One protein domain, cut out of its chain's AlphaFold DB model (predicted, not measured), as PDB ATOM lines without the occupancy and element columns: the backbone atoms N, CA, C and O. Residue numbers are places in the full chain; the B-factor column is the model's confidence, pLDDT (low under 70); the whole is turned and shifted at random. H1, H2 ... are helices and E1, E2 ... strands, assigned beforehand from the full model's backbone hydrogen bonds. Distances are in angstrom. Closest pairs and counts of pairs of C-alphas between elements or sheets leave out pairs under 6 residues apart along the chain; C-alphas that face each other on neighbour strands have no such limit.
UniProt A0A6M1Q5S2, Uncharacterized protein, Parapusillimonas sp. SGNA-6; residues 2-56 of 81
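Overview. This is residues 2 to 56 of the 81 residues of an uncharacterized protein of Parapusillimonas sp. SGNA-6 (UniProt A0A6M1Q5S2). What would one see first? The long helix H2 runs along the longest axis, with the short helix H1 packed on its residues 21 to 28 and a small two-stranded hairpin, E1 and E2, over its residues 20 to 31. What is it made of? The printed part has 55 residues, with two named helices and two named strands in the order H1, H2, E1, E2; the sheet's order is E1 - E2, antiparallel, and the class is mixed, helices and strands. How large is its outline? It is compact, with a radius of gyration of the C-alphas of 11.5 A, yet elongated in outline, with spans of 34 by 21 by 16 A.

Arrangement. How does H1, residues 2 to 6, stand to H2, residues 15 to 31? They touch, H2 with its residues 21 to 28 alone, and their closest C-alphas, those of Gly 2 and Ala 25, are 4.2 A apart. In both helices every O i to N i+4 pair is within hydrogen-bond range. Where does H2 come nearest to E1, residues 36 to 41, and E2, residues 47 to 51? The closest C-alphas of H2 and E1 are those of Cys 27 and Tyr 36, 5.9 A apart. Those of H2 and E2 are Cys 27 and Trp 49, 6.6 A apart. How do E1 and E2 pair? They form a hairpin of antiparallel neighbours, with 149 degrees between their directions. N 39 and O 48 are 2.8 A apart and N 50 and O 37 are 2.9 A apart, both within hydrogen-bond range. How does H1 stand to the strands? H1 and E1 are apart. The closest C-alphas of H1 and E2 are those of Leu 6 and Pro 47, 6.8 A apart.

Along the chain. Where are the helices? H1, Gly 2 to Leu 6, begins at C-alpha 2 (205.390, 189.360, 79.886). H2, Lys 15 to Ser 31, measures 24.6 A from first to last C-alpha and ends at C-alpha 31 (195.401, 194.970, 73.316). Where are the strands? E1, Tyr 36 to Leu 41, is 14.4 A long from first to last C-alpha. E2, Pro 47 to Leu 51, is 13.2 A long and ends at C-alpha 51 (188.322, 190.488, 76.585).

Size, cuts and confidence. How far does it reach? The two C-alphas farthest apart, those of Lys 11 and Pro 56, are 34.5 A apart. Are there cuts or long links? The printed part, residues 2 to 56, has no cut, and no link is long: H1 to H2 is short, while H2 to E1 and E1 to E2 are tight. Where is confidence low? The mean pLDDT of the printed part of this model is 95.5, and no printed residue is under 70.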
ATOM      1  N   GLY A   2     206.113 189.726  78.647       96.75
ATOM      2  CA  GLY A   2     205.390 189.360  79.886       96.75
ATOM      3  C   GLY A   2     206.058 189.807  81.198       96.75
ATOM      4  O   GLY A   2     205.431 190.456  82.022       96.75
ATOM      5  N   VAL A   3     207.361 189.541  81.361       96.38
ATOM      6  CA  VAL A   3     208.134 189.985  82.547       96.38
ATOM      7  C   VAL A   3     208.233 191.512  82.646       96.38
ATOM      8  O   VAL A   3     208.249 192.060  83.744       96.38
ATOM      9  N   GLN A   4     208.304 192.193  81.505       95.12
ATOM     10  CA  GLN A   4     208.399 193.648  81.435       95.12
ATOM     11  C   GLN A   4     207.062 194.304  81.785       95.12
ATOM     12  O   GLN A   4     207.043 195.215  82.601       95.12
ATOM     13  N   GLU A   5     205.961 193.771  81.260       95.81
ATOM     14  CA  GLU A   5     204.598 194.213  81.567       95.81
ATOM     15  C   GLU A   5     204.201 193.926  83.018       95.81
ATOM     16  O   GLU A   5     203.434 194.679  83.608       95.81
ATOM     17  N   LEU A   6     204.748 192.868  83.628       96.50
ATOM     18  CA  LEU A   6     204.603 192.642  85.065       96.50
ATOM     19  C   LEU A   6     205.322 193.728  85.895       96.50
ATOM     20  O   LEU A   6     204.960 193.961  87.043       96.50
ATOM     21  N   GLY A   7     206.368 194.369  85.362       94.81
ATOM     22  CA  GLY A   7     207.063 195.483  86.018       94.81
ATOM     23  C   GLY A   7     207.901 195.117  87.253       94.81
ATOM     24  O   GLY A   7     208.496 195.995  87.870       94.81
ATOM     25  N   GLN A   8     208.000 193.834  87.617       93.19
ATOM     26  CA  GLN A   8     208.722 193.371  88.816       93.19
ATOM     27  C   GLN A   8     210.202 193.028  88.561       93.19
ATOM     28  O   GLN A   8     210.903 192.569  89.463       93.19
ATOM     29  N   GLY A   9     210.685 193.242  87.335       89.94
ATOM     30  CA  GLY A   9     212.054 192.923  86.939       89.94
ATOM     31  C   GLY A   9     212.330 191.421  86.827       89.94
ATOM     32  O   GLY A   9     211.439 190.572  86.898       89.94
ATOM     33  N   ALA A  10     213.600 191.082  86.602       89.56
ATOM     34  CA  ALA A  10     214.029 189.698  86.470       89.56
ATOM     35  C   ALA A  10     214.086 189.008  87.842       89.56
ATOM     36  O   ALA A  10     214.840 189.414  88.726       89.56
ATOM     37  N   LYS A  11     213.327 187.923  87.997       93.69
ATOM     38  CA  LYS A  11     213.373 187.029  89.159       93.69
ATOM     39  C   LYS A  11     213.146 185.585  88.724       93.69
ATOM     40  O   LYS A  11     212.840 185.315  87.562       93.69
ATOM     41  N   GLN A  12     213.310 184.640  89.647       95.94
ATOM     42  CA  GLN A  12     212.895 183.269  89.374       95.94
ATOM     43  C   GLN A  12     211.373 183.173  89.427       95.94
ATOM     44  O   GLN A  12     210.760 183.535  90.426       95.94
ATOM     45  N   PHE A  13     210.795 182.666  88.343       96.00
ATOM     46  CA  PHE A  13     209.370 182.392  88.225       96.00
ATOM     47  C   PHE A  13     209.137 180.883  88.280       96.00
ATOM     48  O   PHE A  13     209.835 180.105  87.613       96.00
ATOM     49  N   SER A  14     208.138 180.470  89.052       97.31
ATOM     50  CA  SER A  14     207.602 179.113  89.046       97.31
ATOM     51  C   SER A  14     207.030 178.751  87.671       97.31
ATOM     52  O   SER A  14     206.828 179.602  86.803       97.31
ATOM     53  N   LYS A  15     206.752 177.462  87.445       97.50
ATOM     54  CA  LYS A  15     206.142 177.006  86.185       97.50
ATOM     55  C   LYS A  15     204.825 177.739  85.894       97.50
ATOM     56  O   LYS A  15     204.634 178.202  84.778       97.50
ATOM     57  N   ARG A  16     203.965 177.872  86.907       96.75
ATOM     58  CA  ARG A  16     202.674 178.554  86.787       96.75
ATOM     59  C   ARG A  16     202.845 180.038  86.473       96.75
ATOM     60  O   ARG A  16     202.224 180.533  85.547       96.75
ATOM     61  N   GLU A  17     203.738 180.722  87.184       96.75
ATOM     62  CA  GLU A  17     204.011 182.136  86.912       96.75
ATOM     63  C   GLU A  17     204.547 182.344  85.492       96.75
ATOM     64  O   GLU A  17     204.215 183.331  84.852       96.75
ATOM     65  N   LYS A  18     205.338 181.409  84.946       96.94
ATOM     66  CA  LYS A  18     205.765 181.477  83.538       96.94
ATOM     67  C   LYS A  18     204.586 181.392  82.572       96.94
ATOM     68  O   LYS A  18     204.585 182.118  81.585       96.94
ATOM     69  N   GLU A  19     203.601 180.541  82.843       97.50
ATOM     70  CA  GLU A  19     202.373 180.451  82.040       97.50
ATOM     71  C   GLU A  19     201.558 181.753  82.134       97.50
ATOM     72  O   GLU A  19     201.135 182.288  81.109       97.50
ATOM     73  N   GLU A  20     201.430 182.331  83.331       96.12
ATOM     74  CA  GLU A  20     200.761 183.624  83.535       96.12
ATOM     75  C   GLU A  20     201.514 184.772  82.840       96.12
ATOM     76  O   GLU A  20     200.898 185.610  82.187       96.12
ATOM     77  N   LEU A  21     202.850 184.774  82.854       97.25
ATOM     78  CA  LEU A  21     203.662 185.727  82.089       97.25
ATOM     79  C   LEU A  21     203.442 185.605  80.575       97.25
ATOM     80  O   LEU A  21     203.460 186.622  79.877       97.25
ATOM     81  N   MET A  22     203.249 184.388  80.051       96.81
ATOM     82  CA  MET A  22     202.892 184.206  78.639       96.81
ATOM     83  C   MET A  22     201.505 184.786  78.359       96.81
ATOM     84  O   MET A  22     201.338 185.483  77.362       96.81
ATOM     85  N   HIS A  23     200.548 184.586  79.267       96.00
ATOM     86  CA  HIS A  23     199.215 185.173  79.152       96.00
ATOM     87  C   HIS A  23     199.254 186.708  79.145       96.00
ATOM     88  O   HIS A  23     198.683 187.324  78.248       96.00
ATOM     89  N   ILE A  24     200.003 187.327  80.067       97.12
ATOM     90  CA  ILE A  24     200.210 188.784  80.105       97.12
ATOM     91  C   ILE A  24     200.775 189.284  78.776       97.12
ATOM     92  O   ILE A  24     200.270 190.258  78.222       97.12
ATOM     93  N   ALA A  25     201.809 188.614  78.253       97.69
ATOM     94  CA  ALA A  25     202.419 188.998  76.986       97.69
ATOM     95  C   ALA A  25     201.394 188.970  75.845       97.69
ATOM     96  O   ALA A  25     201.278 189.940  75.103       97.69
ATOM     97  N   THR A  26     200.620 187.889  75.728       96.38
ATOM     98  CA  THR A  26     199.589 187.759  74.694       96.38
ATOM     99  C   THR A  26     198.501 188.823  74.846       96.38
ATOM    100  O   THR A  26     198.183 189.493  73.867       96.38
ATOM    101  N   CYS A  27     197.965 189.045  76.048       96.81
ATOM    102  CA  CYS A  27     196.941 190.066  76.269       96.81
ATOM    103  C   CYS A  27     197.447 191.477  75.956       96.81
ATOM    104  O   CYS A  27     196.755 192.220  75.263       96.81
ATOM    105  N   ARG A  28     198.671 191.827  76.377       97.56
ATOM    106  CA  ARG A  28     199.276 193.123  76.043       97.56
ATOM    107  C   ARG A  28     199.434 193.303  74.538       97.56
ATOM    108  O   ARG A  28     199.093 194.368  74.029       97.56
ATOM    109  N   LEU A  29     199.924 192.290  73.827       97.38
ATOM    110  CA  LEU A  29     200.102 192.365  72.377       97.38
ATOM    111  C   LEU A  29     198.759 192.541  71.663       97.38
ATOM    112  O   LEU A  29     198.592 193.471  70.890       97.38
ATOM    113  N   PHE A  30     197.760 191.718  71.975       96.88
ATOM    114  CA  PHE A  30     196.442 191.820  71.340       96.88
ATOM    115  C   PHE A  30     195.615 193.031  71.815       96.88
ATOM    116  O   PHE A  30     194.612 193.373  71.184       96.88
ATOM    117  N   SER A  31     196.022 193.709  72.894       96.25
ATOM    118  CA  SER A  31     195.401 194.970  73.316       96.25
ATOM    119  C   SER A  31     195.658 196.119  72.340       96.25
ATOM    120  O   SER A  31     194.778 196.960  72.187       96.25
ATOM    121  N   SER A  32     196.783 196.125  71.605       95.00
ATOM    122  CA  SER A  32     197.034 197.152  70.576       95.00
ATOM    123  C   SER A  32     196.049 197.052  69.407       95.00
ATOM    124  O   SER A  32     195.737 198.046  68.759       95.00
ATOM    125  N   MET A  33     195.483 195.861  69.189       95.00
ATOM    126  CA  MET A  33     194.403 195.611  68.231       95.00
ATOM    127  C   MET A  33     192.999 195.813  68.832       95.00
ATOM    128  O   MET A  33     192.000 195.592  68.151       95.00
ATOM    129  N   GLY A  34     192.897 196.187  70.111       95.50
ATOM    130  CA  GLY A  34     191.628 196.415  70.804       95.50
ATOM    131  C   GLY A  34     190.893 195.151  71.268       95.50
ATOM    132  O   GLY A  34     189.718 195.236  71.620       95.50
ATOM    133  N   PHE A  35     191.531 193.973  71.281       96.94
ATOM    134  CA  PHE A  35     190.875 192.746  71.766       96.94
ATOM    135  C   PHE A  35     190.861 192.634  73.286       96.94
ATOM    136  O   PHE A  35     189.906 192.099  73.847       96.94
ATOM    137  N   TYR A  36     191.891 193.152  73.950       97.44
ATOM    138  CA  TYR A  36     191.996 193.148  75.404       97.44
ATOM    139  C   TYR A  36     192.106 194.561  75.957       97.44
ATOM    140  O   TYR A  36     192.754 195.421  75.369       97.44
ATOM    141  N   GLU A  37     191.518 194.762  77.129       96.75
ATOM    142  CA  GLU A  37     191.623 195.988  77.909       96.75
ATOM    143  C   GLU A  37     192.158 195.657  79.305       96.75
ATOM    144  O   GLU A  37     191.699 194.706  79.948       96.75
ATOM    145  N   LEU A  38     193.129 196.436  79.783       96.75
ATOM    146  CA  LEU A  38     193.667 196.285  81.130       96.75
ATOM    147  C   LEU A  38     192.617 196.748  82.150       96.75
ATOM    148  O   LEU A  38     192.233 197.915  82.171       96.75
ATOM    149  N   LYS A  39     192.157 195.841  83.018       96.38
ATOM    150  CA  LYS A  39     191.217 196.167  84.104       96.38
ATOM    151  C   LYS A  39     191.909 196.762  85.323       96.38
ATOM    152  O   LYS A  39     191.286 197.513  86.069       96.38
ATOM    153  N   GLY A  40     193.171 196.410  85.538       94.94
ATOM    154  CA  GLY A  40     193.964 196.871  86.669       94.94
ATOM    155  C   GLY A  40     194.970 195.820  87.118       94.94
ATOM    156  O   GLY A  40     195.210 194.834  86.422       94.94
ATOM    157  N   LEU A  41     195.545 196.050  88.292       96.12
ATOM    158  CA  LEU A  41     196.465 195.131  88.954       96.12
ATOM    159  C   LEU A  41     195.759 194.464  90.136       96.12
ATOM    160  O   LEU A  41     194.921 195.091  90.789       96.12
ATOM    161  N   ASP A  42     196.100 193.214  90.430       94.19
ATOM    162  CA  ASP A  42     195.674 192.578  91.675       94.19
ATOM    163  C   ASP A  42     196.570 192.947  92.869       94.19
ATOM    164  O   ASP A  42     197.452 193.803  92.793       94.19
ATOM    165  N   LYS A  43     196.311 192.298  94.010       94.88
ATOM    166  CA  LYS A  43     197.031 192.524  95.270       94.88
ATOM    167  C   LYS A  43     198.517 192.171  95.184       94.88
ATOM    168  O   LYS A  43     199.301 192.733  95.941       94.88
ATOM    169  N   ASP A  44     198.878 191.272  94.274       91.88
ATOM    170  CA  ASP A  44     200.243 190.800  94.060       91.88
ATOM    171  C   ASP A  44     200.928 191.557  92.904       91.88
ATOM    172  O   ASP A  44     202.066 191.256  92.529       91.88
ATOM    173  N   GLY A  45     200.247 192.569  92.349       93.19
ATOM    174  CA  GLY A  45     200.739 193.424  91.276       93.19
ATOM    175  C   GLY A  45     200.640 192.797  89.887       93.19
ATOM    176  O   GLY A  45     201.284 193.295  88.966       93.19
ATOM    177  N   TRP A  46     199.870 191.719  89.716       95.88
ATOM    178  CA  TRP A  46     199.692 191.082  88.413       95.88
ATOM    179  C   TRP A  46     198.599 191.791  87.603       95.88
ATOM    180  O   TRP A  46     197.521 192.066  88.140       95.88
ATOM    181  N   PRO A  47     198.841 192.102  86.315       96.19
ATOM    182  CA  PRO A  47     197.857 192.756  85.466       96.19
ATOM    183  C   PRO A  47     196.740 191.801  85.045       96.19
ATOM    184  O   PRO A  47     196.990 190.718  84.512       96.19
ATOM    185  N   HIS A  48     195.497 192.245  85.224       94.44
ATOM    186  CA  HIS A  48     194.295 191.529  84.803       94.44
ATOM    187  C   HIS A  48     193.701 192.166  83.556       94.44
ATOM    188  O   HIS A  48     193.419 193.365  83.519       94.44
ATOM    189  N   TRP A  49     193.468 191.338  82.547       95.69
ATOM    190  CA  TRP A  49     192.951 191.759  81.253       95.69
ATOM    191  C   TRP A  49     191.530 191.245  81.062       95.69
ATOM    192  O   TRP A  49     191.209 190.110  81.406       95.69
ATOM    193  N   GLN A  50     190.675 192.080  80.483       95.88
ATOM    194  CA  GLN A  50     189.343 191.682  80.050       95.88
ATOM    195  C   GLN A  50     189.309 191.602  78.529       95.88
ATOM    196  O   GLN A  50     189.827 192.485  77.848       95.88
ATOM    197  N   LEU A  51     188.652 190.568  78.002       96.25
ATOM    198  CA  LEU A  51     188.322 190.488  76.585       96.25
ATOM    199  C   LEU A  51     187.285 191.572  76.251       96.25
ATOM    200  O   LEU A  51     186.137 191.491  76.689       96.25
ATOM    201  N   ALA A  52     187.709 192.592  75.511       95.69
ATOM    202  CA  ALA A  52     186.863 193.692  75.063       95.69
ATOM    203  C   ALA A  52     186.112 193.327  73.776       95.69
ATOM    204  O   ALA A  52     184.930 193.635  73.642       95.69
ATOM    205  N   ASN A  53     186.782 192.622  72.860       94.31
ATOM    206  CA  ASN A  53     186.224 192.195  71.579       94.31
ATOM    207  C   ASN A  53     186.546 190.720  71.307       94.31
ATOM    208  O   ASN A  53     187.626 190.257  71.680       94.31
ATOM    209  N   PRO A  54     185.650 189.967  70.642       92.88
ATOM    210  CA  PRO A  54     185.925 188.584  70.280       92.88
ATOM    211  C   PRO A  54     187.101 188.514  69.306       92.88
ATOM    212  O   PRO A  54     187.140 189.231  68.306       92.88
ATOM    213  N   ILE A  55     188.048 187.623  69.591       90.19
ATOM    214  CA  ILE A  55     189.180 187.368  68.702       90.19
ATOM    215  C   ILE A  55     188.684 186.481  67.552       90.19
ATOM    216  O   ILE A  55     188.090 185.432  67.818       90.19
ATOM    217  N   PRO A  56     188.900 186.871  66.284       91.25
ATOM    218  CA  PRO A  56     188.576 186.024  65.146       91.25
ATOM    219  C   PRO A  56     189.317 184.684  65.199       91.25
ATOM    220  O   PRO A  56     190.425 184.580  65.723       91.25
TER     221      PRO A  56